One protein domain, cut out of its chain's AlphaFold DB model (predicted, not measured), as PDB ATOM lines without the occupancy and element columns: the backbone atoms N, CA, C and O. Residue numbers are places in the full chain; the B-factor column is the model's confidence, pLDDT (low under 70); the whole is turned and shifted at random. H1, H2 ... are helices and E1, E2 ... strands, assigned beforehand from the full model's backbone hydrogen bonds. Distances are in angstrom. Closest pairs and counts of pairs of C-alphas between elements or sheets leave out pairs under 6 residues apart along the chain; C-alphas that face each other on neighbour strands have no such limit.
ATOM      1  N   LEU A 175     -41.019  37.036  14.148       98.06
ATOM      2  CA  LEU A 175     -42.048  37.681  13.316       98.06
ATOM      3  C   LEU A 175     -42.765  36.698  12.375       98.06
ATOM      4  O   LEU A 175     -43.944  36.886  12.105       98.06
ATOM      5  N   THR A 176     -42.094  35.629  11.933       97.56
ATOM      6  CA  THR A 176     -42.730  34.533  11.181       97.56
ATOM      7  C   THR A 176     -43.721  33.783  12.068       97.56
ATOM      8  O   THR A 176     -44.854  33.548  11.660       97.56
ATOM      9  N   HIS A 177     -43.339  33.465  13.308       97.56
ATOM     10  CA  HIS A 177     -44.250  32.832  14.266       97.56
ATOM     11  C   HIS A 177     -45.430  33.734  14.631       97.56
ATOM     12  O   HIS A 177     -46.563  33.263  14.682       97.56
ATOM     13  N   GLN A 178     -45.180  35.028  14.843       98.12
ATOM     14  CA  GLN A 178     -46.236  36.004  15.087       98.12
ATOM     15  C   GLN A 178     -47.201  36.074  13.901       98.12
ATOM     16  O   GLN A 178     -48.409  36.059  14.110       98.12
ATOM     17  N   TRP A 179     -46.696  36.120  12.667       98.06
ATOM     18  CA  TRP A 179     -47.536  36.079  11.474       98.06
ATOM     19  C   TRP A 179     -48.386  34.798  11.440       98.06
ATOM     20  O   TRP A 179     -49.607  34.880  11.375       98.06
ATOM     21  N   ALA A 180     -47.778  33.622  11.620       97.56
ATOM     22  CA  ALA A 180     -48.503  32.348  11.617       97.56
ATOM     23  C   ALA A 180     -49.621  32.287  12.680       97.56
ATOM     24  O   ALA A 180     -50.693  31.750  12.421       97.56
ATOM     25  N   GLN A 181     -49.417  32.890  13.857       97.44
ATOM     26  CA  GLN A 181     -50.449  32.985  14.899       97.44
ATOM     27  C   GLN A 181     -51.662  33.834  14.482       97.44
ATOM     28  O   GLN A 181     -52.779  33.532  14.901       97.44
ATOM     29  N   HIS A 182     -51.468  34.869  13.659       97.25
ATOM     30  CA  HIS A 182     -52.566  35.679  13.110       97.25
ATOM     31  C   HIS A 182     -53.279  34.996  11.932       97.25
ATOM     32  O   HIS A 182     -54.385  35.402  11.579       97.25
ATOM     33  N   HIS A 183     -52.681  33.943  11.373       97.50
ATOM     34  CA  HIS A 183     -53.164  33.202  10.210       97.50
ATOM     35  C   HIS A 183     -53.416  31.716  10.543       97.50
ATOM     36  O   HIS A 183     -52.849  30.831   9.903       97.50
ATOM     37  N   PRO A 184     -54.288  31.390  11.523       96.31
ATOM     38  CA  PRO A 184     -54.427  30.031  12.059       96.31
ATOM     39  C   PRO A 184     -54.983  29.005  11.060       96.31
ATOM     40  O   PRO A 184     -54.947  27.808  11.328       96.31
ATOM     41  N   LYS A 185     -55.528  29.454   9.922       94.94
ATOM     42  CA  LYS A 185     -55.986  28.577   8.831       94.94
ATOM     43  C   LYS A 185     -54.844  28.092   7.945       94.94
ATOM     44  O   LYS A 185     -55.031  27.139   7.197       94.94
ATOM     45  N   ILE A 186     -53.700  28.768   7.987       96.94
ATOM     46  CA  ILE A 186     -52.564  28.463   7.133       96.94
ATOM     47  C   ILE A 186     -51.697  27.436   7.844       96.94
ATOM     48  O   ILE A 186     -50.971  27.749   8.786       96.94
ATOM     49  N   ASP A 187     -51.761  26.200   7.364       96.62
ATOM     50  CA  ASP A 187     -50.778  25.187   7.720       96.62
ATOM     51  C   ASP A 187     -49.416  25.606   7.146       96.62
ATOM     52  O   ASP A 187     -49.195  25.588   5.930       96.62
ATOM     53  N   LEU A 188     -48.517  26.038   8.036       95.50
ATOM     54  CA  LEU A 188     -47.212  26.569   7.658       95.50
ATOM     55  C   LEU A 188     -46.325  25.508   6.998       95.50
ATOM     56  O   LEU A 188     -45.500  25.848   6.149       95.50
ATOM     57  N   ASP A 189     -46.496  24.237   7.354       95.81
ATOM     58  CA  ASP A 189     -45.712  23.156   6.770       95.81
ATOM     59  C   ASP A 189     -46.141  22.960   5.318       95.81
ATOM     60  O   ASP A 189     -45.297  23.024   4.428       95.81
ATOM     61  N   ILE A 190     -47.449  22.870   5.053       97.00
ATOM     62  CA  ILE A 190     -47.981  22.800   3.682       97.00
ATOM     63  C   ILE A 190     -47.586  24.042   2.877       97.00
ATOM     64  O   ILE A 190     -47.172  23.921   1.723       97.00
ATOM     65  N   TRP A 191     -47.716  25.233   3.468       97.75
ATOM     66  CA  TRP A 191     -47.385  26.492   2.801       97.75
ATOM     67  C   TRP A 191     -45.914  26.565   2.396       97.75
ATOM     68  O   TRP A 191     -45.603  27.027   1.302       97.75
ATOM     69  N   THR A 192     -45.016  26.099   3.265       95.56
ATOM     70  CA  THR A 192     -43.581  26.142   2.991       95.56
ATOM     71  C   THR A 192     -43.146  25.028   2.055       95.56
ATOM     72  O   THR A 192     -42.342  25.311   1.187       95.56
ATOM     73  N   THR A 193     -43.700  23.812   2.133       95.94
ATOM     74  CA  THR A 193     -43.258  22.687   1.283       95.94
ATOM     75  C   THR A 193     -43.951  22.611  -0.076       95.94
ATOM     76  O   THR A 193     -43.407  22.028  -1.013       95.94
ATOM     77  N   GLY A 194     -45.158  23.165  -0.197       96.38
ATOM     78  CA  GLY A 194     -45.933  23.138  -1.433       96.38
ATOM     79  C   GLY A 194     -46.574  21.784  -1.723       96.38
ATOM     80  O   GLY A 194     -46.738  20.937  -0.840       96.38
ATOM     81  N   ILE A 195     -46.948  21.585  -2.987       96.75
ATOM     82  CA  ILE A 195     -47.418  20.306  -3.528       96.75
ATOM     83  C   ILE A 195     -46.502  19.869  -4.673       96.75
ATOM     84  O   ILE A 195     -45.863  20.695  -5.319       96.75
ATOM     85  N   GLN A 196     -46.440  18.565  -4.925       92.38
ATOM     86  CA  GLN A 196     -45.772  18.042  -6.115       92.38
ATOM     87  C   GLN A 196     -46.718  18.163  -7.308       92.38
ATOM     88  O   GLN A 196     -47.868  17.726  -7.225       92.38
ATOM     89  N   PHE A 197     -46.242  18.753  -8.401       96.19
ATOM     90  CA  PHE A 197     -47.028  18.911  -9.616       96.19
ATOM     91  C   PHE A 197     -46.154  18.677 -10.842       96.19
ATOM     92  O   PHE A 197     -45.263  19.463 -11.164       96.19
ATOM     93  N   GLU A 198     -46.433  17.587 -11.540       95.50
ATOM     94  CA  GLU A 198     -45.698  17.164 -12.722       95.50
ATOM     95  C   GLU A 198     -46.672  16.985 -13.882       95.50
ATOM     96  O   GLU A 198     -47.786  16.488 -13.706       95.50
ATOM     97  N   SER A 199     -46.249  17.379 -15.077       93.94
ATOM     98  CA  SER A 199     -46.995  17.163 -16.311       93.94
ATOM     99  C   SER A 199     -46.081  16.565 -17.372       93.94
ATOM    100  O   SER A 199     -44.978  17.061 -17.617       93.94
ATOM    101  N   TYR A 200     -46.558  15.497 -18.011       88.75
ATOM    102  CA  TYR A 200     -45.927  14.865 -19.165       88.75
ATOM    103  C   TYR A 200     -46.823  15.096 -20.380       88.75
ATOM    104  O   TYR A 200     -47.791  14.373 -20.612       88.75
ATOM    105  N   GLU A 201     -46.506  16.128 -21.153       74.31
ATOM    106  CA  GLU A 201     -47.203  16.438 -22.401       74.31
ATOM    107  C   GLU A 201     -46.317  16.099 -23.605       74.31
ATOM    108  O   GLU A 201     -45.105  15.923 -23.482       74.31
ATOM    109  N   GLN A 202     -46.897  16.083 -24.811       69.00
ATOM    110  CA  GLN A 202     -46.158  15.871 -26.069       69.00
ATOM    111  C   GLN A 202     -44.967  16.833 -26.257       69.00
ATOM    112  O   GLN A 202     -44.057  16.548 -27.028       69.00
ATOM    113  N   ALA A 203     -44.967  17.967 -25.554       68.12
ATOM    114  CA  ALA A 203     -43.930  18.989 -25.603       68.12
ATOM    115  C   ALA A 203     -42.906  18.907 -24.445       68.12
ATOM    116  O   ALA A 203     -42.173  19.873 -24.229       68.12
ATOM    117  N   GLY A 204     -42.860  17.789 -23.711       87.00
ATOM    118  CA  GLY A 204     -41.847  17.486 -22.695       87.00
ATOM    119  C   GLY A 204     -42.368  17.458 -21.255       87.00
ATOM    120  O   GLY A 204     -43.513  17.825 -20.981       87.00
ATOM    121  N   TYR A 205     -41.502  17.009 -20.343       94.38
ATOM    122  CA  TYR A 205     -41.738  17.011 -18.897       94.38
ATOM    123  C   TYR A 205     -41.645  18.425 -18.324       94.38
ATOM    124  O   TYR A 205     -40.718  19.174 -18.648       94.38
ATOM    125  N   ILE A 206     -42.600  18.770 -17.462       96.69
ATOM    126  CA  ILE A 206     -42.612  20.016 -16.699       96.69
ATOM    127  C   ILE A 206     -42.936  19.702 -15.239       96.69
ATOM    128  O   ILE A 206     -43.967  19.097 -14.950       96.69
ATOM    129  N   ASN A 207     -42.092  20.180 -14.328       97.38
ATOM    130  CA  ASN A 207     -42.332  20.176 -12.886       97.38
ATOM    131  C   ASN A 207     -42.607  21.603 -12.408       97.38
ATOM    132  O   ASN A 207     -41.800  22.494 -12.672       97.38
ATOM    133  N   ILE A 208     -43.722  21.813 -11.708       98.06
ATOM    134  CA  ILE A 208     -44.013  23.050 -10.982       98.06
ATOM    135  C   ILE A 208     -43.938  22.764  -9.486       98.06
ATOM    136  O   ILE A 208     -44.673  21.934  -8.955       98.06
ATOM    137  N   SER A 209     -43.062  23.483  -8.795       98.06
ATOM    138  CA  SER A 209     -42.868  23.343  -7.352       98.06
ATOM    139  C   SER A 209     -42.444  24.663  -6.716       98.06
ATOM    140  O   SER A 209     -41.909  25.553  -7.388       98.06
ATOM    141  N   LEU A 210     -42.702  24.795  -5.408       97.75
ATOM    142  CA  LEU A 210     -42.191  25.911  -4.615       97.75
ATOM    143  C   LEU A 210     -40.679  25.814  -4.485       97.75
ATOM    144  O   LEU A 210     -40.141  24.749  -4.177       97.75
ATOM    145  N   GLU A 211     -40.004  26.947  -4.629       97.25
ATOM    146  CA  GLU A 211     -38.588  27.019  -4.319       97.25
ATOM    147  C   GLU A 211     -38.346  26.988  -2.809       97.25
ATOM    148  O   GLU A 211     -38.824  27.851  -2.078       97.25
ATOM    149  N   GLN A 212     -37.555  26.014  -2.362       94.69
ATOM    150  CA  GLN A 212     -37.230  25.815  -0.949       94.69
ATOM    151  C   GLN A 212     -35.890  26.439  -0.567       94.69
ATOM    152  O   GLN A 212     -35.671  26.774   0.595       94.69
ATOM    153  N   ALA A 213     -34.966  26.587  -1.519       95.19
ATOM    154  CA  ALA A 213     -33.652  27.144  -1.262       95.19
ATOM    155  C   ALA A 213     -33.723  28.682  -1.297       95.19
ATOM    156  O   ALA A 213     -33.882  29.271  -2.368       95.19
ATOM    157  N   PRO A 214     -33.518  29.396  -0.171       95.94
ATOM    158  CA  PRO A 214     -33.723  30.847  -0.148       95.94
ATOM    159  C   PRO A 214     -32.779  31.614  -1.087       95.94
ATOM    160  O   PRO A 214     -33.143  32.653  -1.634       95.94
ATOM    161  N   LEU A 215     -31.560  31.108  -1.314       96.06
ATOM    162  CA  LEU A 215     -30.633  31.718  -2.274       96.06
ATOM    163  C   LEU A 215     -31.068  31.515  -3.734       96.06
ATOM    164  O   LEU A 215     -30.704  32.316  -4.591       96.06
ATOM    165  N   GLU A 216     -31.858  30.482  -4.013       96.69
ATOM    166  CA  GLU A 216     -32.444  30.232  -5.329       96.69
ATOM    167  C   GLU A 216     -33.672  31.122  -5.569       96.69
ATOM    168  O   GLU A 216     -33.870  31.627  -6.676       96.69
ATOM    169  N   VAL A 217     -34.441  31.431  -4.515       97.19
ATOM    170  CA  VAL A 217     -35.510  32.447  -4.563       97.19
ATOM    171  C   VAL A 217     -34.953  33.796  -5.020       97.19
ATOM    172  O   VAL A 217     -35.538  34.458  -5.872       97.19
ATOM    173  N   LEU A 218     -33.771  34.188  -4.537       97.00
ATOM    174  CA  LEU A 218     -33.125  35.447  -4.928       97.00
ATOM    175  C   LEU A 218     -32.843  35.561  -6.439       97.00
ATOM    176  O   LEU A 218     -32.701  36.672  -6.953       97.00
ATOM    177  N   LYS A 219     -32.809  34.447  -7.176       96.75
ATOM    178  CA  LYS A 219     -32.603  34.426  -8.631       96.75
ATOM    179  C   LYS A 219     -33.893  34.576  -9.440       96.75
ATOM    180  O   LYS A 219     -33.816  34.585 -10.670       96.75
ATOM    181  N   LEU A 220     -35.053  34.760  -8.801       95.38
ATOM    182  CA  LEU A 220     -36.363  34.770  -9.469       95.38
ATOM    183  C   LEU A 220     -36.466  35.756 -10.633       95.38
ATOM    184  O   LEU A 220     -37.151  35.478 -11.613       95.38
ATOM    185  N   GLY A 221     -35.789  36.904 -10.548       92.88
ATOM    186  CA  GLY A 221     -35.741  37.862 -11.649       92.88
ATOM    187  C   GLY A 221     -34.643  37.565 -12.667       92.88
ATOM    188  O   GLY A 221     -34.813  37.842 -13.849       92.88
ATOM    189  N   THR A 222     -33.534  36.965 -12.227       93.44
ATOM    190  CA  THR A 222     -32.409  36.591 -13.092       93.44
ATOM    191  C   THR A 222     -32.787  35.476 -14.061       93.44
ATOM    192  O   THR A 222     -32.441  35.580 -15.233       93.44
ATOM    193  N   TYR A 223     -33.528  34.455 -13.618       94.38
ATOM    194  CA  TYR A 223     -33.901  33.334 -14.490       94.38
ATOM    195  C   TYR A 223     -34.771  33.738 -15.676       94.38
ATOM    196  O   TYR A 223     -34.605  33.210 -16.770       94.38
ATOM    197  N   VAL A 224     -35.677  34.690 -15.468       91.44
ATOM    198  CA  VAL A 224     -36.676  35.083 -16.474       91.44
ATOM    199  C   VAL A 224     -36.413  36.466 -17.072       91.44
ATOM    200  O   VAL A 224     -37.243  36.977 -17.820       91.44
ATOM    201  N   GLY A 225     -35.281  37.091 -16.728       89.50
ATOM    202  CA  GLY A 225     -34.891  38.413 -17.221       89.50
ATOM    203  C   GLY A 225     -35.859  39.540 -16.839       89.50
ATOM    204  O   GLY A 225     -36.122  40.415 -17.659       89.50
ATOM    205  N   SER A 226     -36.422  39.525 -15.624       90.19
ATOM    206  CA  SER A 226     -37.343  40.575 -15.159       90.19
ATOM    207  C   SER A 226     -36.634  41.701 -14.396       90.19
ATOM    208  O   SER A 226     -35.470  41.594 -14.007       90.19
ATOM    209  N   CYS A 227     -37.371  42.778 -14.094       89.56
ATOM    210  CA  CYS A 227     -36.900  43.910 -13.281       89.56
ATOM    211  C   CYS A 227     -36.510  43.549 -11.832       89.56
ATOM    212  O   CYS A 227     -36.014  44.414 -11.110       89.56
ATOM    213  N   LEU A 228     -36.727  42.295 -11.418       90.44
ATOM    214  CA  LEU A 228     -36.371  41.737 -10.111       90.44
ATOM    215  C   LEU A 228     -34.948  41.141 -10.091       90.44
ATOM    216  O   LEU A 228     -34.476  40.722  -9.039       90.44
ATOM    217  N   GLY A 229     -34.281  41.043 -11.248       89.56
ATOM    218  CA  GLY A 229     -32.921  40.514 -11.366       89.56
ATOM    219  C   GLY A 229     -31.830  41.547 -11.062       89.56
ATOM    220  O   GLY A 229     -32.106  42.718 -10.803       89.56
ATOM    221  N   LEU A 230     -30.570  41.107 -11.138       87.75
ATOM    222  CA  LEU A 230     -29.390  41.983 -11.071       87.75
ATOM    223  C   LEU A 230     -29.472  43.115 -12.108       87.75
ATOM    224  O   LEU A 230     -29.808  42.869 -13.267       87.75
ATOM    225  N   GLY A 231     -29.168  44.347 -11.693       84.06
ATOM    226  CA  GLY A 231     -29.320  45.554 -12.510       84.06
ATOM    227  C   GLY A 231     -30.768  46.026 -12.706       84.06
ATOM    228  O   GLY A 231     -30.991  47.047 -13.356       84.06
ATOM    229  N   GLY A 232     -31.754  45.308 -12.163       86.12
ATOM    230  CA  GLY A 232     -33.169  45.646 -12.247       86.12
ATOM    231  C   GLY A 232     -33.595  46.727 -11.250       86.12
ATOM    232  O   GLY A 232     -33.061  46.844 -10.149       86.12
ATOM    233  N   VAL A 233     -34.604  47.518 -11.621       85.81
ATOM    234  CA  VAL A 233     -35.117  48.624 -10.786       85.81
ATOM    235  C   VAL A 233     -35.936  48.165  -9.572       85.81
ATOM    236  O   VAL A 233     -36.151  48.962  -8.667       85.81
ATOM    237  N   MET A 234     -36.369  46.899  -9.534       90.62
ATOM    238  CA  MET A 234     -37.197  46.325  -8.461       90.62
ATOM    239  C   MET A 234     -36.481  45.197  -7.699       90.62
ATOM    240  O   MET A 234     -37.115  44.334  -7.097       90.62
ATOM    241  N   ILE A 235     -35.149  45.204  -7.691       91.50
ATOM    242  CA  ILE A 235     -34.306  44.203  -7.020       91.50
ATOM    243  C   ILE A 235     -34.642  44.000  -5.528       91.50
ATOM    244  O   ILE A 235     -34.564  42.887  -5.007       91.50
ATOM    245  N   ASP A 236     -35.093  45.060  -4.845       93.06
ATOM    246  CA  ASP A 236     -35.519  45.010  -3.444       93.06
ATOM    247  C   ASP A 236     -36.679  44.022  -3.216       93.06
ATOM    248  O   ASP A 236     -36.750  43.384  -2.162       93.06
ATOM    249  N   SER A 237     -37.547  43.833  -4.213       94.88
ATOM    250  CA  SER A 237     -38.701  42.935  -4.139       94.88
ATOM    251  C   SER A 237     -38.318  41.459  -4.228       94.88
ATOM    252  O   SER A 237     -38.956  40.645  -3.570       94.88
ATOM    253  N   ALA A 238     -37.251  41.100  -4.955       95.69
ATOM    254  CA  ALA A 238     -36.739  39.723  -4.945       95.69
ATOM    255  C   ALA A 238     -36.301  39.309  -3.533       95.69
ATOM    256  O   ALA A 238     -36.547  38.194  -3.075       95.69
ATOM    257  N   VAL A 239     -35.701  40.254  -2.809       96.88
ATOM    258  CA  VAL A 239     -35.303  40.067  -1.416       96.88
ATOM    259  C   VAL A 239     -36.514  39.999  -0.495       96.88
ATOM    260  O   VAL A 239     -36.503  39.202   0.434       96.88
ATOM    261  N   ALA A 240     -37.560  40.787  -0.741       97.56
ATOM    262  CA  ALA A 240     -38.784  40.718   0.053       97.56
ATOM    263  C   ALA A 240     -39.493  39.365  -0.074       97.56
ATOM    264  O   ALA A 240     -39.915  38.819   0.939       97.56
ATOM    265  N   VAL A 241     -39.560  38.805  -1.289       97.44
ATOM    266  CA  VAL A 241     -40.110  37.459  -1.527       97.44
ATOM    267  C   VAL A 241     -39.321  36.401  -0.761       97.44
ATOM    268  O   VAL A 241     -39.920  35.524  -0.160       97.44
ATOM    269  N   MET A 242     -37.989  36.496  -0.743       97.69
ATOM    270  CA  MET A 242     -37.161  35.561   0.020       97.69
ATOM    271  C   MET A 242     -37.328  35.736   1.533       97.69
ATOM    272  O   MET A 242     -37.360  34.750   2.257       97.69
ATOM    273  N   LEU A 243     -37.394  36.976   2.025       98.00
ATOM    274  CA  LEU A 243     -37.420  37.262   3.459       98.00
ATOM    275  C   LEU A 243     -38.772  36.967   4.106       98.00
ATOM    276  O   LEU A 243     -38.805  36.490   5.237       98.00
ATOM    277  N   ASP A 244     -39.873  37.318   3.452       98.38
ATOM    278  CA  ASP A 244     -41.185  37.274   4.082       98.38
ATOM    279  C   ASP A 244     -41.833  35.909   3.896       98.38
ATOM    280  O   ASP A 244     -42.190  35.530   2.785       98.38
ATOM    281  N   ILE A 245     -42.069  35.205   5.006       97.81
ATOM    282  CA  ILE A 245     -42.611  33.843   4.981       97.81
ATOM    283  C   ILE A 245     -43.953  33.737   4.244       97.81
ATOM    284  O   ILE A 245     -44.269  32.674   3.729       97.81
ATOM    285  N   ASN A 246     -44.738  34.816   4.170       98.31
ATOM    286  CA  ASN A 246     -46.033  34.845   3.489       98.31
ATOM    287  C   ASN A 246     -45.934  34.987   1.966       98.31
ATOM    288  O   ASN A 246     -46.973  35.093   1.317       98.31
ATOM    289  N   LYS A 247     -44.728  35.023   1.396       98.25
ATOM    290  CA  LYS A 247     -44.468  35.084  -0.043       98.25
ATOM    291  C   LYS A 247     -43.668  33.853  -0.441       98.25
ATOM    292  O   LYS A 247     -42.794  33.413   0.295       98.25
ATOM    293  N   GLN A 248     -43.978  33.295  -1.602       98.00
ATOM    294  CA  GLN A 248     -43.252  32.169  -2.176       98.00
ATOM    295  C   GLN A 248     -43.094  32.363  -3.684       98.00
ATOM    296  O   GLN A 248     -43.809  33.152  -4.311       98.00
ATOM    297  N   VAL A 249     -42.158  31.624  -4.274       97.88
ATOM    298  CA  VAL A 249     -41.992  31.544  -5.726       97.88
ATOM    299  C   VAL A 249     -42.160  30.103  -6.182       97.88
ATOM    300  O   VAL A 249     -41.561  29.183  -5.630       97.88
ATOM    301  N   LEU A 250     -42.983  29.925  -7.205       98.44
ATOM    302  CA  LEU A 250     -43.095  28.701  -7.975       98.44
ATOM    303  C   LEU A 250     -42.184  28.799  -9.193       98.44
ATOM    304  O   LEU A 250     -42.178  29.823  -9.881       98.44
ATOM    305  N   TYR A 251     -41.480  27.718  -9.505       98.38
ATOM    306  CA  TYR A 251     -40.747  27.580 -10.760       98.38
ATOM    307  C   TYR A 251     -41.293  26.410 -11.564       98.38
ATOM    308  O   TYR A 251     -41.462  25.317 -11.031       98.38
ATOM    309  N   ALA A 252     -41.495  26.636 -12.861       97.69
ATOM    310  CA  ALA A 252     -41.658  25.572 -13.838       97.69
ATOM    311  C   ALA A 252     -40.274  25.171 -14.352       97.69
ATOM    312  O   ALA A 252     -39.559  26.018 -14.896       97.69
ATOM    313  N   ARG A 253     -39.901  23.902 -14.197       97.44
ATOM    314  CA  ARG A 253     -38.622  23.347 -14.655       97.44
ATOM    315  C   ARG A 253     -38.823  22.232 -15.666       97.44
ATOM    316  O   ARG A 253     -39.789  21.482 -15.564       97.44
ATOM    317  N   ASP A 254     -37.908  22.139 -16.624       95.81
ATOM    318  CA  ASP A 254     -37.828  20.992 -17.530       95.81
ATOM    319  C   ASP A 254     -37.121  19.785 -16.878       95.81
ATOM    320  O   ASP A 254     -36.707  19.822 -15.718       95.81
ATOM    321  N   GLU A 255     -36.947  18.708 -17.648       95.06
ATOM    322  CA  GLU A 255     -36.261  17.477 -17.220       95.06
ATOM    323  C   GLU A 255     -34.798  17.689 -16.793       95.06
ATOM    324  O   GLU A 255     -34.239  16.876 -16.060       95.06
ATOM    325  N   LYS A 256     -34.166  18.780 -17.244       95.56
ATOM    326  CA  LYS A 256     -32.779  19.141 -16.924       95.56
ATOM    327  C   LYS A 256     -32.700  20.108 -15.743       95.56
ATOM    328  O   LYS A 256     -31.605  20.537 -15.384       95.56
ATOM    329  N   GLY A 257     -33.840  20.466 -15.151       94.88
ATOM    330  CA  GLY A 257     -33.935  21.441 -14.070       94.88
ATOM    331  C   GLY A 257     -33.844  22.897 -14.536       94.88
ATOM    332  O   GLY A 257     -33.723  23.790 -13.696       94.88
ATOM    333  N   VAL A 258     -33.899  23.168 -15.845       95.50
ATOM    334  CA  VAL A 258     -33.860  24.536 -16.376       95.50
ATOM    335  C   VAL A 258     -35.176  25.232 -16.061       95.50
ATOM    336  O   VAL A 258     -36.247  24.724 -16.385       95.50
ATOM    337  N   VAL A 259     -35.098  26.419 -15.458       97.12
ATOM    338  CA  VAL A 259     -36.272  27.250 -15.165       97.12
ATOM    339  C   VAL A 259     -36.843  27.812 -16.469       97.12
ATOM    340  O   VAL A 259     -36.212  28.627 -17.138       97.12
ATOM    341  N   LEU A 260     -38.056  27.384 -16.813       96.44
ATOM    342  CA  LEU A 260     -38.802  27.821 -17.997       96.44
ATOM    343  C   LEU A 260     -39.681  29.040 -17.707       96.44
ATOM    344  O   LEU A 260     -39.899  29.884 -18.578       96.44
ATOM    345  N   ALA A 261     -40.235  29.094 -16.497       97.38
ATOM    346  CA  ALA A 261     -41.120  30.155 -16.046       97.38
ATOM    347  C   ALA A 261     -41.170  30.210 -14.517       97.38
ATOM    348  O   ALA A 261     -40.797  29.255 -13.833       97.38
ATOM    349  N   ARG A 262     -41.664  31.324 -13.980       97.50
ATOM    350  CA  ARG A 262     -41.862  31.532 -12.546       97.50
ATOM    351  C   ARG A 262     -43.171  32.247 -12.260       97.50
ATOM    352  O   ARG A 262     -43.582  33.107 -13.038       97.50
ATOM    353  N   GLN A 263     -43.747  31.972 -11.101       97.88
ATOM    354  CA  GLN A 263     -44.906  32.681 -10.572       97.88
ATOM    355  C   GLN A 263     -44.649  33.029  -9.110       97.88
ATOM    356  O   GLN A 263     -44.118  32.211  -8.363       97.88
ATOM    357  N   LEU A 264     -44.984  34.251  -8.702       97.56
ATOM    358  CA  LEU A 264     -45.026  34.577  -7.280       97.56
ATOM    359  C   LEU A 264     -46.399  34.197  -6.742       97.56
ATOM    360  O   LEU A 264     -47.405  34.366  -7.431       97.56
ATOM    361  N   ILE A 265     -46.437  33.727  -5.505       98.12
ATOM    362  CA  ILE A 265     -47.676  33.532  -4.760       98.12
ATOM    363  C   ILE A 265     -47.514  34.105  -3.354       98.12
ATOM    364  O   ILE A 265     -46.408  34.140  -2.809       98.12
ATOM    365  N   ALA A 266     -48.605  34.562  -2.750       98.25
ATOM    366  CA  ALA A 266     -48.585  35.076  -1.389       98.25
ATOM    367  C   ALA A 266     -49.873  34.761  -0.629       98.25
ATOM    368  O   ALA A 266     -50.927  34.545  -1.224       98.25
ATOM    369  N   ILE A 267     -49.794  34.794   0.697       98.44
ATOM    370  CA  ILE A 267     -50.969  34.797   1.567       98.44
ATOM    371  C   ILE A 267     -51.321  36.244   1.911       98.44
ATOM    372  O   ILE A 267     -50.511  36.986   2.477       98.44
ATOM    373  N   SER A 268     -52.542  36.644   1.560       97.94
ATOM    374  CA  SER A 268     -53.080  37.957   1.931       97.94
ATOM    375  C   SER A 268     -53.471  38.023   3.407       97.94
ATOM    376  O   SER A 268     -53.710  37.001   4.052       97.94
ATOM    377  N   LYS A 269     -53.654  39.243   3.926       97.25
ATOM    378  CA  LYS A 269     -54.183  39.486   5.280       97.25
ATOM    379  C   LYS A 269     -55.544  38.825   5.550       97.25
ATOM    380  O   LYS A 269     -55.915  38.647   6.702       97.25
ATOM    381  N   ALA A 270     -56.285  38.461   4.502       97.12
ATOM    382  CA  ALA A 270     -57.604  37.837   4.586       97.12
ATOM    383  C   ALA A 270     -57.581  36.301   4.418       97.12
ATOM    384  O   ALA A 270     -58.617  35.723   4.083       97.12
ATOM    385  N   ASP A 271     -56.429  35.644   4.602       97.62
ATOM    386  CA  ASP A 271     -56.247  34.193   4.410       97.62
ATOM    387  C   ASP A 271     -56.645  33.712   3.005       97.62
ATOM    388  O   ASP A 271     -57.322  32.695   2.839       97.62
ATOM    389  N   LYS A 272     -56.265  34.463   1.967       97.94
ATOM    390  CA  LYS A 272     -56.455  34.055   0.564       97.94
ATOM    391  C   LYS A 272     -55.119  33.862  -0.131       97.94
ATOM    392  O   LYS A 272     -54.206  34.658   0.101       97.94
ATOM    393  N   LEU A 273     -55.055  32.867  -1.016       98.19
ATOM    394  CA  LEU A 273     -53.920  32.648  -1.904       98.19
ATOM    395  C   LEU A 273     -53.974  33.663  -3.046       98.19
ATOM    396  O   LEU A 273     -54.900  33.654  -3.853       98.19
ATOM    397  N   VAL A 274     -52.989  34.546  -3.103       97.88
ATOM    398  CA  VAL A 274     -52.815  35.529  -4.171       97.88
ATOM    399  C   VAL A 274     -51.796  34.975  -5.154       97.88
ATOM    400  O   VAL A 274     -50.669  34.688  -4.757       97.88
ATOM    401  N   ALA A 275     -52.199  34.814  -6.411       97.31
ATOM    402  CA  ALA A 275     -51.358  34.305  -7.484       97.31
ATOM    403  C   ALA A 275     -51.022  35.439  -8.464       97.31
ATOM    404  O   ALA A 275     -51.909  36.030  -9.084       97.31
ATOM    405  N   PHE A 276     -49.735  35.771  -8.564       95.81
ATOM    406  CA  PHE A 276     -49.252  36.874  -9.395       95.81
ATOM    407  C   PHE A 276     -49.031  36.431 -10.842       95.81
ATOM    408  O   PHE A 276     -49.172  35.253 -11.188       95.81
ATOM    409  N   ASP A 277     -48.665  37.390 -11.687       94.25
ATOM    410  CA  ASP A 277     -48.329  37.142 -13.082       94.25
ATOM    411  C   ASP A 277     -47.198  36.113 -13.261       94.25
ATOM    412  O   ASP A 277     -46.242  36.006 -12.476       94.25
ATOM    413  N   ILE A 278     -47.299  35.369 -14.364       96.31
ATOM    414  CA  ILE A 278     -46.353  34.321 -14.752       96.31
ATOM    415  C   ILE A 278     -45.330  34.911 -15.720       96.31
ATOM    416  O   ILE A 278     -45.691  35.465 -16.761       96.31
ATOM    417  N   TYR A 279     -44.050  34.747 -15.389       95.31
ATOM    418  CA  TYR A 279     -42.938  35.282 -16.167       95.31
ATOM    419  C   TYR A 279     -42.049  34.179 -16.756       95.31
ATOM    420  O   TYR A 279     -41.892  33.141 -16.116       95.31
ATOM    421  N   PRO A 280     -41.390  34.426 -17.904       95.44
ATOM    422  CA  PRO A 280     -41.482  35.655 -18.701       95.44
ATOM    423  C   PRO A 280     -42.873  35.841 -19.333       95.44
ATOM    424  O   PRO A 280     -43.637  34.898 -19.473       95.44
ATOM    425  N   GLN A 281     -43.228  37.059 -19.744       91.44
ATOM    426  CA  GLN A 281     -44.560  37.315 -20.324       91.44
ATOM    427  C   GLN A 281     -44.829  36.474 -21.592       91.44
ATOM    428  O   GLN A 281     -45.972  36.109 -21.881       91.44
ATOM    429  N   SER A 282     -43.754  36.087 -22.289       93.56
ATOM    430  CA  SER A 282     -43.741  35.169 -23.430       93.56
ATOM    431  C   SER A 282     -43.977  33.693 -23.078       93.56
ATOM    432  O   SER A 282     -43.977  32.860 -23.986       93.56
ATOM    433  N   THR A 283     -44.177  33.337 -21.803       95.06
ATOM    434  CA  THR A 283     -44.462  31.957 -21.394       95.06
ATOM    435  C   THR A 283     -45.678  31.412 -22.159       95.06
ATOM    436  O   THR A 283     -46.735  32.052 -22.164       95.06
ATOM    437  N   PRO A 284     -45.570  30.223 -22.789       93.88
ATOM    438  CA  PRO A 284     -46.670  29.617 -23.533       93.88
ATOM    439  C   PRO A 284     -47.928  29.410 -22.680       93.88
ATOM    440  O   PRO A 284     -47.833  28.983 -21.527       93.88
ATOM    441  N   SER A 285     -49.112  29.611 -23.269       93.50
ATOM    442  CA  SER A 285     -50.407  29.480 -22.574       93.50
ATOM    443  C   SER A 285     -50.601  28.128 -21.887       93.50
ATOM    444  O   SER A 285     -51.207  28.072 -20.824       93.50
ATOM    445  N   ARG A 286     -50.033  27.048 -22.441       93.31
ATOM    446  CA  ARG A 286     -50.069  25.716 -21.815       93.31
ATOM    447  C   ARG A 286     -49.379  25.690 -20.447       93.31
ATOM    448  O   ARG A 286     -49.944  25.181 -19.493       93.31
ATOM    449  N   ILE A 287     -48.204  26.315 -20.318       94.88
ATOM    450  CA  ILE A 287     -47.476  26.385 -19.041       94.88
ATOM    451  C   ILE A 287     -48.249  27.278 -18.066       94.88
ATOM    452  O   ILE A 287     -48.360  26.945 -16.891       94.88
ATOM    453  N   LYS A 288     -48.852  28.368 -18.561       95.69
ATOM    454  CA  LYS A 288     -49.723  29.223 -17.744       95.69
ATOM    455  C   LYS A 288     -50.915  28.445 -17.163       95.69
ATOM    456  O   LYS A 288     -51.212  28.600 -15.985       95.69
ATOM    457  N   ALA A 289     -51.535  27.558 -17.944       95.06
ATOM    458  CA  ALA A 289     -52.617  26.693 -17.469       95.06
ATOM    459  C   ALA A 289     -52.158  25.680 -16.400       95.06
ATOM    460  O   ALA A 289     -52.905  25.391 -15.462       95.06
ATOM    461  N   LEU A 290     -50.921  25.173 -16.493       96.31
ATOM    462  CA  LEU A 290     -50.344  24.299 -15.465       96.31
ATOM    463  C   LEU A 290     -50.167  25.034 -14.127       96.31
ATOM    464  O   LEU A 290     -50.557  24.494 -13.095       96.31
ATOM    465  N   PHE A 291     -49.673  26.277 -14.135       97.50
ATOM    466  CA  PHE A 291     -49.610  27.112 -12.924       97.50
ATOM    467  C   PHE A 291     -50.994  27.354 -12.317       97.50
ATOM    468  O   PHE A 291     -51.181  27.166 -11.125       97.50
ATOM    469  N   GLN A 292     -52.002  27.670 -13.130       96.31
ATOM    470  CA  GLN A 292     -53.369  27.866 -12.629       96.31
ATOM    471  C   GLN A 292     -53.943  26.607 -11.976       96.31
ATOM    472  O   GLN A 292     -54.635  26.678 -10.958       96.31
ATOM    473  N   THR A 293     -53.641  25.446 -12.558       97.06
ATOM    474  CA  THR A 293     -54.031  24.151 -12.000       97.06
ATOM    475  C   THR A 293     -53.308  23.900 -10.675       97.06
ATOM    476  O   THR A 293     -53.950  23.511  -9.696       97.06
ATOM    477  N   TYR A 294     -52.003  24.195 -10.610       98.00
ATOM    478  CA  TYR A 294     -51.226  24.173  -9.370       98.00
ATOM    479  C   TYR A 294     -51.860  25.074  -8.305       98.00
ATOM    480  O   TYR A 294     -52.160  24.596  -7.214       98.00
ATOM    481  N   ASP A 295     -52.118  26.344  -8.621       98.19
ATOM    482  CA  ASP A 295     -52.674  27.342  -7.703       98.19
ATOM    483  C   ASP A 295     -54.003  26.871  -7.105       98.19
ATOM    484  O   ASP A 295     -54.221  26.951  -5.894       98.19
ATOM    485  N   GLN A 296     -54.886  26.320  -7.943       97.81
ATOM    486  CA  GLN A 296     -56.179  25.810  -7.505       97.81
ATOM    487  C   GLN A 296     -56.035  24.592  -6.586       97.81
ATOM    488  O   GLN A 296     -56.714  24.511  -5.557       97.81
ATOM    489  N   HIS A 297     -55.160  23.642  -6.929       98.06
ATOM    490  CA  HIS A 297     -54.879  22.492  -6.072       98.06
ATOM    491  C   HIS A 297     -54.224  22.909  -4.759       98.06
ATOM    492  O   HIS A 297     -54.576  22.374  -3.708       98.06
ATOM    493  N   PHE A 298     -53.322  23.883  -4.802       98.38
ATOM    494  CA  PHE A 298     -52.600  24.346  -3.633       98.38
ATOM    495  C   PHE A 298     -53.509  25.123  -2.677       98.38
ATOM    496  O   PHE A 298     -53.529  24.821  -1.485       98.38
ATOM    497  N   ALA A 299     -54.357  26.020  -3.193       97.94
ATOM    498  CA  ALA A 299     -55.397  26.691  -2.410       97.94
ATOM    499  C   ALA A 299     -56.338  25.680  -1.732       97.94
ATOM    500  O   ALA A 299     -56.583  25.767  -0.528       97.94
ATOM    501  N   ASN A 300     -56.793  24.666  -2.479       97.62
ATOM    502  CA  ASN A 300     -57.631  23.594  -1.938       97.62
ATOM    503  C   ASN A 300     -56.902  22.796  -0.848       97.62
ATOM    504  O   ASN A 300     -57.495  22.484   0.182       97.62
ATOM    505  N   ARG A 301     -55.613  22.489  -1.047       97.69
ATOM    506  CA  ARG A 301     -54.794  21.749  -0.077       97.69
ATOM    507  C   ARG A 301     -54.578  22.527   1.221       97.69
ATOM    508  O   ARG A 301     -54.544  21.900   2.279       97.69
ATOM    509  N   LEU A 302     -54.453  23.850   1.125       97.50
ATOM    510  CA  LEU A 302     -54.360  24.789   2.245       97.50
ATOM    511  C   LEU A 302     -55.721  25.082   2.904       97.50
ATOM    512  O   LEU A 302     -55.759  25.689   3.967       97.50
ATOM    513  N   GLY A 303     -56.840  24.688   2.287       97.56
ATOM    514  CA  GLY A 303     -58.182  24.993   2.794       97.56
ATOM    515  C   GLY A 303     -58.580  26.470   2.662       97.56
ATOM    516  O   GLY A 303     -59.450  26.940   3.399       97.56
ATOM    517  N   ILE A 304     -57.966  27.206   1.731       97.62
ATOM    518  CA  ILE A 304     -58.222  28.633   1.484       97.62
ATOM    519  C   ILE A 304     -58.702  28.884   0.054       97.62
ATOM    520  O   ILE A 304     -58.680  28.006  -0.805       97.62
ATOM    521  N   LYS A 305     -59.173  30.104  -0.213       97.00
ATOM    522  CA  LYS A 305     -59.626  30.514  -1.548       97.00
ATOM    523  C   LYS A 305     -58.512  31.230  -2.304       97.00
ATOM    524  O   LYS A 305     -57.714  31.937  -1.691       97.00
ATOM    525  N   LEU A 306     -58.530  31.115  -3.632       96.38
ATOM    526  CA  LEU A 306     -57.815  32.048  -4.497       96.38
ATOM    527  C   LEU A 306     -58.390  33.459  -4.319       96.38
ATOM    528  O   LEU A 306     -59.600  33.639  -4.134       96.38
ATOM    529  N   SER A 307     -57.514  34.455  -4.329       93.31
ATOM    530  CA  SER A 307     -57.908  35.854  -4.273       93.31
ATOM    531  C   SER A 307     -58.410  36.341  -5.630       93.31
ATOM    532  O   SER A 307     -57.953  35.882  -6.671       93.31
ATOM    533  N   GLY A 308     -59.353  37.283  -5.596       85.81
ATOM    534  CA  GLY A 308     -59.670  38.124  -6.750       85.81
ATOM    535  C   GLY A 308     -58.844  39.411  -6.716       85.81
ATOM    536  O   GLY A 308     -57.836  39.480  -6.012       85.81
ATOM    537  N   ASP A 309     -59.335  40.436  -7.408       83.38
ATOM    538  CA  ASP A 309     -58.636  41.709  -7.641       83.38
ATOM    539  C   ASP A 309     -58.359  42.535  -6.365       83.38
ATOM    540  O   ASP A 309     -57.477  43.387  -6.363       83.38
ATOM    541  N   GLU A 310     -59.069  42.272  -5.263       87.88
ATOM    542  CA  GLU A 310     -58.861  42.944  -3.974       87.88
ATOM    543  C   GLU A 310     -58.077  42.059  -2.996       87.88
ATOM    544  O   GLU A 310     -58.573  41.029  -2.519       87.88
ATOM    545  N   TYR A 311     -56.858  42.486  -2.660       94.50
ATOM    546  CA  TYR A 311     -55.992  41.834  -1.683       94.50
ATOM    547  C   TYR A 311     -55.041  42.835  -1.017       94.50
ATOM    548  O   TYR A 311     -54.769  43.914  -1.533       94.50
ATOM    549  N   GLU A 312     -54.515  42.455   0.145       96.00
ATOM    550  CA  GLU A 312     -53.443  43.176   0.828       96.00
ATOM    551  C   GLU A 312     -52.414  42.157   1.326       96.00
ATOM    552  O   GLU A 312     -52.778  41.195   2.011       96.00
ATOM    553  N   ILE A 313     -51.140  42.351   0.981       97.06
ATOM    554  CA  ILE A 313     -50.040  41.484   1.418       97.06
ATOM    555  C   ILE A 313     -49.228  42.199   2.494       97.06
ATOM    556  O   ILE A 313     -48.748  43.316   2.305       97.06
ATOM    557  N   GLU A 314     -49.037  41.534   3.627       96.38
ATOM    558  CA  GLU A 314     -48.214  42.059   4.713       96.38
ATOM    559  C   GLU A 314     -46.712  41.964   4.393       96.38
ATOM    560  O   GLU A 314     -46.258  41.019   3.738       96.38
ATOM    561  N   SER A 315     -45.936  42.942   4.870       97.06
ATOM    562  CA  SER A 315     -44.469  42.875   4.936       97.06
ATOM    563  C   SER A 315     -44.060  42.448   6.346       97.06
ATOM    564  O   SER A 315     -44.448  43.102   7.311       97.06
ATOM    565  N   ILE A 316     -43.306  41.353   6.471       97.44
ATOM    566  CA  ILE A 316     -43.020  40.712   7.769       97.44
ATOM    567  C   ILE A 316     -41.612  41.079   8.246       97.44
ATOM    568  O   ILE A 316     -41.414  41.589   9.348       97.44
ATOM    569  N   LEU A 317     -40.617  40.811   7.405       97.62
ATOM    570  CA  LEU A 317     -39.206  41.129   7.610       97.62
ATOM    571  C   LEU A 317     -38.704  42.185   6.633       97.62
ATOM    572  O   LEU A 317     -37.748  42.904   6.944       97.62
ATOM    573  N   SER A 318     -39.312  42.255   5.454       97.06
ATOM    574  CA  SER A 318     -39.011  43.266   4.458       97.06
ATOM    575  C   SER A 318     -39.553  44.643   4.871       97.06
ATOM    576  O   SER A 318     -40.541  44.779   5.583       97.06
ATOM    577  N   GLU A 319     -38.850  45.692   4.450       94.19
ATOM    578  CA  GLU A 319     -39.270  47.095   4.542       94.19
ATOM    579  C   GLU A 319     -40.086  47.510   3.310       94.19
ATOM    580  O   GLU A 319     -40.872  48.453   3.365       94.19
ATOM    581  N   TYR A 320     -39.843  46.857   2.174       93.25
ATOM    582  CA  TYR A 320     -40.419  47.231   0.892       93.25
ATOM    583  C   TYR A 320     -40.603  46.015  -0.002       93.25
ATOM    584  O   TYR A 320     -39.696  45.190  -0.120       93.25
ATOM    585  N   TRP A 321     -41.731  45.986  -0.699       94.44
ATOM    586  CA  TRP A 321     -42.038  45.051  -1.766       94.44
ATOM    587  C   TRP A 321     -42.903  45.768  -2.807       94.44
ATOM    588  O   TRP A 321     -43.801  46.532  -2.458       94.44
ATOM    589  N   TRP A 322     -42.585  45.557  -4.080       89.69
ATOM    590  CA  TRP A 322     -43.356  46.052  -5.214       89.69
ATOM    591  C   TRP A 322     -44.346  44.985  -5.663       89.69
ATOM    592  O   TRP A 322     -43.936  43.872  -5.988       89.69
ATOM    593  N   ASP A 323     -45.611  45.374  -5.714       87.44
ATOM    594  CA  ASP A 323     -46.710  44.590  -6.255       87.44
ATOM    595  C   ASP A 323     -46.891  44.946  -7.739       87.44
ATOM    596  O   ASP A 323     -47.199  46.092  -8.075       87.44
ATOM    597  N   ASP A 324     -46.620  43.992  -8.631       80.25
ATOM    598  CA  ASP A 324     -46.781  44.143 -10.080       80.25
ATOM    599  C   ASP A 324     -48.166  43.711 -10.594       80.25
ATOM    600  O   ASP A 324     -48.411  43.797 -11.797       80.25
ATOM    601  N   GLY A 325     -49.086  43.358  -9.689       79.38
ATOM    602  CA  GLY A 325     -50.453  42.958  -9.993       79.38
ATOM    603  C   GLY A 325     -50.639  41.445 -10.122       79.38
ATOM    604  O   GLY A 325     -49.709  40.676 -10.372       79.38
ATOM    605  N   ILE A 326     -51.883  41.004  -9.935       83.19
ATOM    606  CA  ILE A 326     -52.256  39.592 -10.065       83.19
ATOM    607  C   ILE A 326     -52.486  39.177 -11.513       83.19
ATOM    608  O   ILE A 326     -52.820  39.998 -12.368       83.19
ATOM    609  N   LEU A 327     -52.402  37.867 -11.750       72.69
ATOM    610  CA  LEU A 327     -52.813  37.270 -13.014       72.69
ATOM    611  C   LEU A 327     -54.291  37.604 -13.287       72.69
ATOM    612  O   LEU A 327     -55.162  37.225 -12.500       72.69
ATOM    613  N   GLU A 328     -54.584  38.309 -14.390       62.69
ATOM    614  CA  GLU A 328     -55.948  38.776 -14.693       62.69
ATOM    615  C   GLU A 328     -56.984  37.638 -14.582       62.69
ATOM    616  O   GLU A 328     -56.919  36.614 -15.274       62.69
ATOM    617  N   SER A 329     -58.021  37.874 -13.771       47.19
ATOM    618  CA  SER A 329     -59.128  36.947 -13.489       47.19
ATOM    619  C   SER A 329     -59.865  36.424 -14.731       47.19
ATOM    620  O   SER A 329     -60.514  35.376 -14.676       47.19
ATOM    621  N   LYS A 330     -59.736  37.091 -15.889       44.44
ATOM    622  CA  LYS A 330     -60.313  36.634 -17.167       44.44
ATOM    623  C   LYS A 330     -59.795  35.262 -17.595       44.44
ATOM    624  O   LYS A 330     -60.536  34.532 -18.252       44.44
ATOM    625  N   ILE A 331     -58.575  34.895 -17.193       49.34
ATOM    626  CA  ILE A 331     -58.006  33.579 -17.500       49.34
ATOM    627  C   ILE A 331     -58.538  32.509 -16.527       49.34
ATOM    628  O   ILE A 331     -58.854  31.408 -16.964       49.34
ATOM    629  N   TYR A 332     -58.772  32.844 -15.250       45.88
ATOM    630  CA  TYR A 332     -59.394  31.928 -14.275       45.88
ATOM    631  C   TYR A 332     -60.887  31.655 -14.545       45.88
ATOM    632  O   TYR A 332     -61.417  30.636 -14.111       45.88
TER     633      TYR A 332
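What this domain is: This is residues 175 to 332 of the 340 residues of an uncharacterized protein of Candidatus Thiomargarita nelsonii (UniProt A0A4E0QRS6). A sheet of five strands, curled like part of a barrel, wraps round one long helix, H6. H4 packs on the opposite face of the sheet with H3 and H5 grouped near it, while H1 lies off the sheet and a long stretch without named elements, residues 303 to 328, leads from H6 to the short helix H7. The printed part has 158 residues, with seven named helices and five named strands in the order H1 H2 E1 E2 H3 H4 H5 E3 E4 E5 H6 H7. The sheet's order is E1 E2 E3 E4 E5, all antiparallel, and the class is mixed, helices and strands. The whole is compact, with a radius of gyration of the C-alphas of 14.8 A, and its rounded outline spans 45 by 37 by 30 A.

How they stand to each other: The twisted sheet holds E1, residues 197 to 201, E2, residues 204 to 210, E3, residues 247 to 253, E4, residues 259 to 267, and E5, residues 272 to 279. E1 and E5 are its edge strands. E1 and E2 form a hairpin, with N 199 and O 206 2.9 A apart. E2 and E3 are antiparallel at 166 degrees, with N 253 and O 207 2.8 A apart. E3, E4 and E5 form a meander, each strand the antiparallel neighbour of the one before; N 250 and O 263 are 2.8 A apart, and so are N 262 and O 279. These N and O pairs are within hydrogen-bond range. The sheet curls round H6, residues 285 to 302, in a two-layer arrangement, a helix on one face of a sheet. The closest C-alphas of H6 and E5 are those of Leu 273 and Ala 299, 6.2 A apart. H4, residues 220 to 224, lies on the opposite face, over E4, at a height over the sheet of 8.1 A. H5, residues 235 to 243, stands up from the sheet at 55 degrees, over E3. It touches H3, residues 214 to 217, which only grazes the sheet; their closest C-alphas, Val 217 and Met 242, are 5.8 A apart. H4 and H5 only just touch, with 3 pairs of C-alphas within 8 A, the closest being Leu 220 and Ala 238 at 6.7 A. H2, residues 188 to 193, only grazes the sheet with residues 191 to 193. It only just touches H6, at residues 301 to 302 alone, with 3 pairs of C-alphas within 8 A, the closest being Ile 190 and Leu 302 at 6.8 A. H1, residues 175 to 182, is not on the sheet and is close to H2 but not clearly touching; the C-alphas of Ala 180 and Leu 188 are 7.1 A apart. H7, residues 329 to 332, is not on the sheet and is close to H6 but not clearly touching, with the C-alphas of Gln 292 and Tyr 332 7.5 A apart. Every O i to N i+4 pair is within hydrogen-bond range in H1, H2 and H6; H5 has 4 of 5, H4 has 0 of 1 and 0 of 2 O i to N i+3 pairs, and H3 and H7 are too short for an O i to N i+4 pair.

Where its parts are: H1 begins at C-alpha 175, (-42.048, 37.681, 13.316). H6 measures 25.6 A from first to last C-alpha, E4 23.5 A, E5 21.5 A, E2 19.9 A and E3 19.6 A. H6 begins at C-alpha 285, (-50.407, 29.480, -22.574), and H7 ends at C-alpha 332, (-59.394, 31.928, -14.275).

The domain as a whole: The C-alphas farthest apart are those of Gln 178 and Gln 202, 45.8 A. The printed part has no cut. The link from H6 to H7 is long, with 26 residues; in it residues 305 to 306 make a short parallel pairing with residues 272 to 273 of E5. The mean pLDDT of the printed part is 93.1, and residues 202 to 203 and 328 to 332 are under 70.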